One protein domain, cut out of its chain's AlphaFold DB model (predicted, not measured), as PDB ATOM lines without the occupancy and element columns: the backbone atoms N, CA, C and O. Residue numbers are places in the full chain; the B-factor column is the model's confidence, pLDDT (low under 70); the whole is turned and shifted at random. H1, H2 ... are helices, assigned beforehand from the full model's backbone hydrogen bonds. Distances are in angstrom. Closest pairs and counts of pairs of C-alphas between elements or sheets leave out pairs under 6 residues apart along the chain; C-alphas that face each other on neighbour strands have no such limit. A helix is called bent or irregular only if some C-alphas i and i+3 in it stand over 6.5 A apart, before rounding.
ATOM      1  N   GLY A  32      95.197 153.385 107.044       80.44
ATOM      2  CA  GLY A  32      95.389 152.057 107.632       80.44
ATOM      3  C   GLY A  32      94.896 150.949 106.701       80.44
ATOM      4  O   GLY A  32      95.581 149.950 106.496       80.44
ATOM      5  N   PHE A  33      93.761 151.169 106.037       83.56
ATOM      6  CA  PHE A  33      93.161 150.166 105.174       83.56
ATOM      7  C   PHE A  33      94.031 149.940 103.935       83.56
ATOM      8  O   PHE A  33      94.348 148.800 103.596       83.56
ATOM      9  N   LEU A  34      94.465 151.028 103.297       83.38
ATOM     10  CA  LEU A  34      95.323 150.989 102.119       83.38
ATOM     11  C   LEU A  34      96.668 150.319 102.427       83.38
ATOM     12  O   LEU A  34      97.090 149.433 101.686       83.38
ATOM     13  N   SER A  35      97.306 150.677 103.546       81.31
ATOM     14  CA  SER A  35      98.537 150.024 104.009       81.31
ATOM     15  C   SER A  35      98.331 148.530 104.266       81.31
ATOM     16  O   SER A  35      99.164 147.718 103.865       81.31
ATOM     17  N   GLY A  36      97.203 148.149 104.868       84.25
ATOM     18  CA  GLY A  36      96.843 146.752 105.084       84.25
ATOM     19  C   GLY A  36      96.678 145.965 103.781       84.25
ATOM     20  O   GLY A  36      97.218 144.868 103.662       84.25
ATOM     21  N   VAL A  37      96.009 146.534 102.772       82.94
ATOM     22  CA  VAL A  37      95.848 145.909 101.443       82.94
ATOM     23  C   VAL A  37      97.181 145.756 100.716       82.94
ATOM     24  O   VAL A  37      97.435 144.698 100.143       82.94
ATOM     25  N   ILE A  38      98.045 146.774 100.753       81.50
ATOM     26  CA  ILE A  38      99.377 146.715 100.129       81.50
ATOM     27  C   ILE A  38     100.206 145.594 100.759       81.50
ATOM     28  O   ILE A  38     100.792 144.783 100.040       81.50
ATOM     29  N   LEU A  39     100.218 145.507 102.092       84.38
ATOM     30  CA  LEU A  39     100.916 144.432 102.794       84.38
ATOM     31  C   LEU A  39     100.312 143.064 102.465       84.38
ATOM     32  O   LEU A  39     101.063 142.121 102.247       84.38
ATOM     33  N   LEU A  40      98.984 142.954 102.341       83.31
ATOM     34  CA  LEU A  40      98.333 141.717 101.902       83.31
ATOM     35  C   LEU A  40      98.781 141.324 100.484       83.31
ATOM     36  O   LEU A  40      99.117 140.169 100.244       83.31
ATOM     37  N   GLY A  41      98.878 142.278  99.554       79.88
ATOM     38  CA  GLY A  41      99.451 142.044  98.225       79.88
ATOM     39  C   GLY A  41     100.908 141.575  98.290       79.88
ATOM     40  O   GLY A  41     101.292 140.634  97.597       79.88
ATOM     41  N   TYR A  42     101.707 142.150  99.192       83.25
ATOM     42  CA  TYR A  42     103.084 141.715  99.425       83.25
ATOM     43  C   TYR A  42     103.170 140.278  99.969       83.25
ATOM     44  O   TYR A  42     104.094 139.545  99.617       83.25
ATOM     45  N   THR A  43     102.178 139.808 100.737       81.62
ATOM     46  CA  THR A  43     102.139 138.398 101.177       81.62
ATOM     47  C   THR A  43     102.033 137.411 100.015       81.62
ATOM     48  O   THR A  43     102.578 136.314 100.116       81.62
ATOM     49  N   ILE A  44     101.433 137.801  98.883       80.94
ATOM     50  CA  ILE A  44     101.403 136.981  97.662       80.94
ATOM     51  C   ILE A  44     102.821 136.823  97.104       80.94
ATOM     52  O   ILE A  44     103.239 135.712  96.788       80.94
ATOM     53  N   VAL A  45     103.596 137.911  97.055       82.31
ATOM     54  CA  VAL A  45     105.003 137.878  96.621       82.31
ATOM     55  C   VAL A  45     105.822 136.964  97.535       82.31
ATOM     56  O   VAL A  45     106.541 136.088  97.056       82.31
ATOM     57  N   LEU A  46     105.665 137.102  98.854       82.88
ATOM     58  CA  LEU A  46     106.341 136.252  99.839       82.88
ATOM     59  C   LEU A  46     105.930 134.777  99.738       82.88
ATOM     60  O   LEU A  46     106.741 133.888 100.006       82.88
ATOM     61  N   HIS A  47     104.680 134.504  99.361       81.50
ATOM     62  CA  HIS A  47     104.201 133.149  99.114       81.50
ATOM     63  C   HIS A  47     104.877 132.541  97.880       81.50
ATOM     64  O   HIS A  47     105.432 131.446  97.977       81.50
ATOM     65  N   THR A  48     104.927 133.275  96.765       84.62
ATOM     66  CA  THR A  48     105.626 132.863  95.534       84.62
ATOM     67  C   THR A  48     107.109 132.586  95.788       84.62
ATOM     68  O   THR A  48     107.661 131.618  95.268       84.62
ATOM     69  N   LEU A  49     107.747 133.388  96.644       89.81
ATOM     70  CA  LEU A  49     109.148 133.218  97.044       89.81
ATOM     71  C   LEU A  49     109.360 132.160  98.145       89.81
ATOM     72  O   LEU A  49     110.495 131.931  98.551       89.81
ATOM     73  N   LYS A  50     108.298 131.515  98.649       87.56
ATOM     74  CA  LYS A  50     108.324 130.542  99.762       87.56
ATOM     75  C   LYS A  50     108.899 131.083 101.087       87.56
ATOM     76  O   LYS A  50     109.178 130.311 102.002       87.56
ATOM     77  N   THR A  51     109.007 132.400 101.248       85.88
ATOM     78  CA  THR A  51     109.518 133.072 102.460       85.88
ATOM     79  C   THR A  51     108.410 133.562 103.394       85.88
ATOM     80  O   THR A  51     108.694 134.088 104.473       85.88
ATOM     81  N   LEU A  52     107.139 133.350 103.034       77.69
ATOM     82  CA  LEU A  52     105.969 133.802 103.798       77.69
ATOM     83  C   LEU A  52     106.031 133.430 105.283       77.69
ATOM     84  O   LEU A  52     105.726 134.242 106.145       77.69
ATOM     85  N   SER A  53     106.477 132.215 105.589       76.44
ATOM     86  CA  SER A  53     106.527 131.728 106.969       76.44
ATOM     87  C   SER A  53     107.551 132.414 107.869       76.44
ATOM     88  O   SER A  53     107.321 132.525 109.067       76.44
ATOM     89  N   GLN A  54     108.653 132.901 107.296       82.69
ATOM     90  CA  GLN A  54     109.650 133.703 108.013       82.69
ATOM     91  C   GLN A  54     109.156 135.145 108.206       82.69
ATOM     92  O   GLN A  54     109.654 135.875 109.053       82.69
ATOM     93  N   ASN A  55     108.132 135.531 107.443       80.44
ATOM     94  CA  ASN A  55     107.537 136.856 107.415       80.44
ATOM     95  C   ASN A  55     106.074 136.827 107.884       80.44
ATOM     96  O   ASN A  55     105.265 137.660 107.479       80.44
ATOM     97  N   ALA A  56     105.715 135.877 108.755       76.81
ATOM     98  CA  ALA A  56     104.347 135.732 109.255       76.81
ATOM     99  C   ALA A  56     103.838 137.012 109.950       76.81
ATOM    100  O   ALA A  56     102.645 137.312 109.899       76.81
ATOM    101  N   PHE A  57     104.742 137.819 110.522       80.94
ATOM    102  CA  PHE A  57     104.409 139.121 111.103       80.94
ATOM    103  C   PHE A  57     103.795 140.097 110.081       80.94
ATOM    104  O   PHE A  57     102.939 140.893 110.450       80.94
ATOM    105  N   ILE A  58     104.178 140.014 108.800       78.94
ATOM    106  CA  ILE A  58     103.644 140.862 107.722       78.94
ATOM    107  C   ILE A  58     102.179 140.522 107.462       78.94
ATOM    108  O   ILE A  58     101.360 141.423 107.303       78.94
ATOM    109  N   VAL A  59     101.835 139.230 107.483       80.62
ATOM    110  CA  VAL A  59     100.447 138.759 107.360       80.62
ATOM    111  C   VAL A  59      99.612 139.288 108.526       80.62
ATOM    112  O   VAL A  59      98.544 139.862 108.318       80.62
ATOM    113  N   VAL A  60     100.122 139.155 109.755       79.25
ATOM    114  CA  VAL A  60      99.442 139.641 110.965       79.25
ATOM    115  C   VAL A  60      99.262 141.161 110.928       79.25
ATOM    116  O   VAL A  60      98.172 141.655 111.221       79.25
ATOM    117  N   LEU A  61     100.289 141.911 110.525       80.94
ATOM    118  CA  LEU A  61     100.232 143.369 110.415       80.94
ATOM    119  C   LEU A  61      99.227 143.821 109.346       80.94
ATOM    120  O   LEU A  61      98.405 144.695 109.621       80.94
ATOM    121  N   ALA A  62      99.243 143.194 108.164       84.12
ATOM    122  CA  ALA A  62      98.313 143.486 107.072       84.12
ATOM    123  C   ALA A  62      96.854 143.355 107.527       84.12
ATOM    124  O   ALA A  62      96.038 144.263 107.359       84.12
ATOM    125  N   VAL A  63      96.547 142.232 108.175       80.94
ATOM    126  CA  VAL A  63      95.231 141.941 108.742       80.94
ATOM    127  C   VAL A  63      94.851 142.954 109.815       80.94
ATOM    128  O   VAL A  63      93.726 143.456 109.812       80.94
ATOM    129  N   THR A  64      95.766 143.238 110.744       80.81
ATOM    130  CA  THR A  64      95.509 144.128 111.883       80.81
ATOM    131  C   THR A  64      95.127 145.516 111.396       80.81
ATOM    132  O   THR A  64      94.140 146.081 111.862       80.81
ATOM    133  N   LEU A  65      95.844 146.036 110.399       80.88
ATOM    134  CA  LEU A  65      95.542 147.323 109.784       80.88
ATOM    135  C   LEU A  65      94.156 147.336 109.122       80.88
ATOM    136  O   LEU A  65      93.372 148.246 109.374       80.88
ATOM    137  N   ILE A  66      93.796 146.290 108.369       82.62
ATOM    138  CA  ILE A  66      92.454 146.162 107.771       82.62
ATOM    139  C   ILE A  66      91.359 146.137 108.854       82.62
ATOM    140  O   ILE A  66      90.300 146.751 108.688       82.62
ATOM    141  N   GLN A  67      91.594 145.444 109.971       77.19
ATOM    142  CA  GLN A  67      90.635 145.357 111.076       77.19
ATOM    143  C   GLN A  67      90.502 146.672 111.850       77.19
ATOM    144  O   GLN A  67      89.376 147.085 112.135       77.19
ATOM    145  N   LEU A  68      91.617 147.339 112.161       77.56
ATOM    146  CA  LEU A  68      91.633 148.641 112.835       77.56
ATOM    147  C   LEU A  68      90.915 149.702 112.004       77.56
ATOM    148  O   LEU A  68      90.122 150.464 112.546       77.56
ATOM    149  N   SER A  69      91.092 149.691 110.685       76.50
ATOM    150  CA  SER A  69      90.360 150.580 109.784       76.50
ATOM    151  C   SER A  69      88.855 150.348 109.800       76.50
ATOM    152  O   SER A  69      88.077 151.300 109.853       76.50
ATOM    153  N   ALA A  70      88.421 149.085 109.790       73.25
ATOM    154  CA  ALA A  70      87.004 148.750 109.910       73.25
ATOM    155  C   ALA A  70      86.433 149.152 111.282       73.25
ATOM    156  O   ALA A  70      85.274 149.555 111.381       73.25
ATOM    157  N   PHE A  71      87.243 149.053 112.336       71.75
ATOM    158  CA  PHE A  71      86.881 149.465 113.687       71.75
ATOM    159  C   PHE A  71      86.745 150.989 113.803       71.75
ATOM    160  O   PHE A  71      85.736 151.483 114.302       71.75
ATOM    161  N   GLU A  72      87.717 151.743 113.293       71.94
ATOM    162  CA  GLU A  72      87.706 153.204 113.310       71.94
ATOM    163  C   GLU A  72      86.528 153.767 112.502       71.94
ATOM    164  O   GLU A  72      85.830 154.665 112.972       71.94
ATOM    165  N   ALA A  73      86.210 153.149 111.360       70.88
ATOM    166  CA  ALA A  73      84.997 153.434 110.593       70.88
ATOM    167  C   ALA A  73      83.706 153.201 111.398       70.88
ATOM    168  O   ALA A  73      82.756 153.980 111.312       70.88
ATOM    169  N   GLY A  74      83.662 152.123 112.188       67.81
ATOM    170  CA  GLY A  74      82.543 151.823 113.080       67.81
ATOM    171  C   GLY A  74      82.414 152.828 114.228       67.81
ATOM    172  O   GLY A  74      81.291 153.162 114.616       67.81
ATOM    173  N   LYS A  75      83.546 153.339 114.736       67.00
ATOM    174  CA  LYS A  75      83.613 154.323 115.830       67.00
ATOM    175  C   LYS A  75      82.977 155.647 115.445       67.00
ATOM    176  O   LYS A  75      82.208 156.196 116.220       67.00
ATOM    177  N   THR A  76      83.242 156.130 114.234       65.62
ATOM    178  CA  THR A  76      82.690 157.398 113.726       65.62
ATOM    179  C   THR A  76      81.159 157.394 113.638       65.62
ATOM    180  O   THR A  76      80.543 158.452 113.556       65.62
ATOM    181  N   HIS A  77      80.528 156.219 113.666       64.19
ATOM    182  CA  HIS A  77      79.080 156.067 113.579       64.19
ATOM    183  C   HIS A  77      78.412 155.607 114.887       64.19
ATOM    184  O   HIS A  77      77.233 155.259 114.829       64.19
ATOM    185  N   ASP A  78      79.127 155.567 116.024       61.62
ATOM    186  CA  ASP A  78      78.631 155.106 117.344       61.62
ATOM    187  C   ASP A  78      77.925 153.733 117.321       61.62
ATOM    188  O   ASP A  78      77.092 153.391 118.158       61.62
ATOM    189  N   LYS A  79      78.274 152.896 116.340       64.06
ATOM    190  CA  LYS A  79      77.644 151.589 116.086       64.06
ATOM    191  C   LYS A  79      78.619 150.429 116.267       64.06
ATOM    192  O   LYS A  79      78.452 149.376 115.646       64.06
ATOM    193  N   ILE A  80      79.650 150.599 117.096       62.03
ATOM    194  CA  ILE A  80      80.610 149.520 117.345       62.03
ATOM    195  C   ILE A  80      79.946 148.439 118.192       62.03
ATOM    196  O   ILE A  80      79.733 148.586 119.392       62.03
ATOM    197  N   ASN A  81      79.698 147.293 117.565       68.38
ATOM    198  CA  ASN A  81      79.377 146.068 118.278       68.38
ATOM    199  C   ASN A  81      80.680 145.317 118.596       68.38
ATOM    200  O   ASN A  81      81.172 144.524 117.787       68.38
ATOM    201  N   TRP A  82      81.235 145.583 119.777       64.19
ATOM    202  CA  TRP A  82      82.491 144.998 120.260       64.19
ATOM    203  C   TRP A  82      82.496 143.465 120.251       64.19
ATOM    204  O   TRP A  82      83.512 142.862 119.910       64.19
ATOM    205  N   GLY A  83      81.348 142.828 120.510       68.12
ATOM    206  CA  GLY A  83      81.204 141.372 120.437       68.12
ATOM    207  C   GLY A  83      81.475 140.822 119.034       68.12
ATOM    208  O   GLY A  83      82.220 139.856 118.877       68.12
ATOM    209  N   LYS A  84      80.964 141.480 117.985       65.81
ATOM    210  CA  LYS A  84      81.222 141.075 116.590       65.81
ATOM    211  C   LYS A  84      82.691 141.245 116.190       65.81
ATOM    212  O   LYS A  84      83.194 140.444 115.403       65.81
ATOM    213  N   HIS A  85      83.381 142.256 116.720       65.06
ATOM    214  CA  HIS A  85      84.811 142.461 116.466       65.06
ATOM    215  C   HIS A  85      85.683 141.440 117.204       65.06
ATOM    216  O   HIS A  85      86.584 140.876 116.586       65.06
ATOM    217  N   ALA A  86      85.376 141.137 118.469       65.31
ATOM    218  CA  ALA A  86      86.073 140.107 119.238       65.31
ATOM    219  C   ALA A  86      85.938 138.724 118.581       65.31
ATOM    220  O   ALA A  86      86.936 138.037 118.380       65.31
ATOM    221  N   ILE A  87      84.730 138.357 118.138       68.88
ATOM    222  CA  ILE A  87      84.498 137.113 117.386       68.88
ATOM    223  C   ILE A  87      85.319 137.104 116.090       68.88
ATOM    224  O   ILE A  87      85.959 136.104 115.769       68.88
ATOM    225  N   ARG A  88      85.353 138.223 115.353       68.06
ATOM    226  CA  ARG A  88      86.128 138.336 114.107       68.06
ATOM    227  C   ARG A  88      87.635 138.199 114.350       68.06
ATOM    228  O   ARG A  88      88.301 137.559 113.541       68.06
ATOM    229  N   LEU A  89      88.155 138.744 115.450       67.62
ATOM    230  CA  LEU A  89      89.553 138.593 115.864       67.62
ATOM    231  C   LEU A  89      89.879 137.138 116.223       67.62
ATOM    232  O   LEU A  89      90.869 136.603 115.732       67.62
ATOM    233  N   VAL A  90      89.023 136.477 117.008       71.31
ATOM    234  CA  VAL A  90      89.187 135.062 117.388       71.31
ATOM    235  C   VAL A  90      89.192 134.156 116.157       71.31
ATOM    236  O   VAL A  90      90.097 133.339 116.007       71.31
ATOM    237  N   ILE A  91      88.245 134.344 115.231       70.81
ATOM    238  CA  ILE A  91      88.221 133.616 113.951       70.81
ATOM    239  C   ILE A  91      89.533 133.833 113.187       70.81
ATOM    240  O   ILE A  91      90.083 132.892 112.619       70.81
ATOM    241  N   HIS A  92      90.066 135.055 113.202       69.06
ATOM    242  CA  HIS A  92      91.315 135.368 112.520       69.06
ATOM    243  C   HIS A  92      92.527 134.660 113.130       69.06
ATOM    244  O   HIS A  92      93.330 134.088 112.397       69.06
ATOM    245  N   ILE A  93      92.638 134.655 114.461       72.38
ATOM    246  CA  ILE A  93      93.696 133.938 115.186       72.38
ATOM    247  C   ILE A  93      93.640 132.444 114.855       72.38
ATOM    248  O   ILE A  93      94.677 131.841 114.588       72.38
ATOM    249  N   ILE A  94      92.437 131.864 114.803       71.88
ATOM    250  CA  ILE A  94      92.234 130.455 114.450       71.88
ATOM    251  C   ILE A  94      92.729 130.172 113.024       71.88
ATOM    252  O   ILE A  94      93.498 129.233 112.827       71.88
ATOM    253  N   ILE A  95      92.345 130.989 112.036       66.50
ATOM    254  CA  ILE A  95      92.783 130.819 110.639       66.50
ATOM    255  C   ILE A  95      94.312 130.892 110.535       66.50
ATOM    256  O   ILE A  95      94.927 130.001 109.951       66.50
ATOM    257  N   VAL A  96      94.934 131.910 111.139       66.50
ATOM    258  CA  VAL A  96      96.397 132.083 111.121       66.50
ATOM    259  C   VAL A  96      97.098 130.903 111.797       66.50
ATOM    260  O   VAL A  96      98.069 130.377 111.257       66.50
ATOM    261  N   TYR A  97      96.587 130.441 112.940       74.69
ATOM    262  CA  TYR A  97      97.121 129.276 113.643       74.69
ATOM    263  C   TYR A  97      97.093 128.016 112.768       74.69
ATOM    264  O   TYR A  97      98.104 127.321 112.665       74.69
ATOM    265  N   PHE A  98      95.979 127.739 112.084       67.69
ATOM    266  CA  PHE A  98      95.885 126.589 111.180       67.69
ATOM    267  C   PHE A  98      96.810 126.716 109.965       67.69
ATOM    268  O   PHE A  98      97.440 125.731 109.590       67.69
ATOM    269  N   MET A  99      96.965 127.915 109.392       58.31
ATOM    270  CA  MET A  99      97.922 128.139 108.299       58.31
ATOM    271  C   MET A  99      99.373 127.891 108.727       58.31
ATOM    272  O   MET A  99     100.158 127.365 107.943       58.31
ATOM    273  N   LEU A 100      99.737 128.255 109.961       61.50
ATOM    274  CA  LEU A 100     101.079 128.020 110.499       61.50
ATOM    275  C   LEU A 100     101.315 126.554 110.882       61.50
ATOM    276  O   LEU A 100     102.437 126.073 110.743       61.50
ATOM    277  N   LYS A 101     100.273 125.854 111.350       64.56
ATOM    278  CA  LYS A 101     100.332 124.445 111.767       64.56
ATOM    279  C   LYS A 101     100.328 123.456 110.600       64.56
ATOM    280  O   LYS A 101     100.846 122.364 110.760       64.56
ATOM    281  N   SER A 102      99.764 123.807 109.444       54.25
ATOM    282  CA  SER A 102      99.749 122.949 108.242       54.25
ATOM    283  C   SER A 102     101.102 122.851 107.507       54.25
ATOM    284  O   SER A 102     101.132 122.506 106.327       54.25
ATOM    285  N   LYS A 103     102.206 123.155 108.192       49.56
ATOM    286  CA  LYS A 103     103.577 122.870 107.761       49.56
ATOM    287  C   LYS A 103     104.048 121.552 108.349       49.56
ATOM    288  O   LYS A 103     104.808 120.868 107.636       49.56
TER     289      LYS A 103
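Overview. This is residues 32 to 103 of the 103 residues of an uncharacterized protein of Granulicatella sp. WM01 (UniProt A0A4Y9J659). A helical hairpin of H1 and H2 is joined by a third helix, H3, which folds back alongside H2 with a gap between them. H2 is in the middle, with H1 packed on it, and the three helices run in alternating directions. The printed part has 72 residues, with three named helices in the order H1, H2, H3 and no named strand; its class is all helix. It is only just loose, close to compact, with a radius of gyration of the C-alphas of 13.7 A, and flat, spanning 42 by 24 by 12 A.

Arrangement. H1, residues 32 to 48, touches H2, residues 52 to 75; their closest C-alphas, of Gly 36 and Ala 62, are 4.1 A apart. The two form a hairpin, running opposite ways at a shallow tilt of 22 degrees. H2 has a kink of 28 degrees near residue 59 and is irregular, with C-alphas 54 and 57 8.1 A apart. H3, residues 82 to 101, is close to H2 but not clearly touching: their closest C-alphas, of Ser 53 and Leu 100, are 7.5 A apart. H2 and H3 run opposite ways at a shallow tilt of 10 degrees. H1 and H3 are apart. Every O i to N i+4 pair is within hydrogen-bond range in H3, against 11 of 13 in H1 and 17 of 20 in H2.

Along the chain. H1 begins at C-alpha 32, (95.389, 152.057, 107.632), and is 24.9 A long from first to last C-alpha. H2 begins at C-alpha 52, (105.969, 133.802, 103.798), and is 32.6 A long. H3 is 28.5 A long and ends at C-alpha 101, (100.332, 124.445, 111.767).

Size, cuts and confidence. The C-alphas farthest apart, of Leu 49 and Asp 78, are 42.7 A apart. The printed part has no cut. The link from H1 to H2 is tight, and that from H2 to H3 is short. The mean pLDDT of the printed part is 74.5; residues 74 to 89, 92, 95 to 96 and 98 to 103 are under 70.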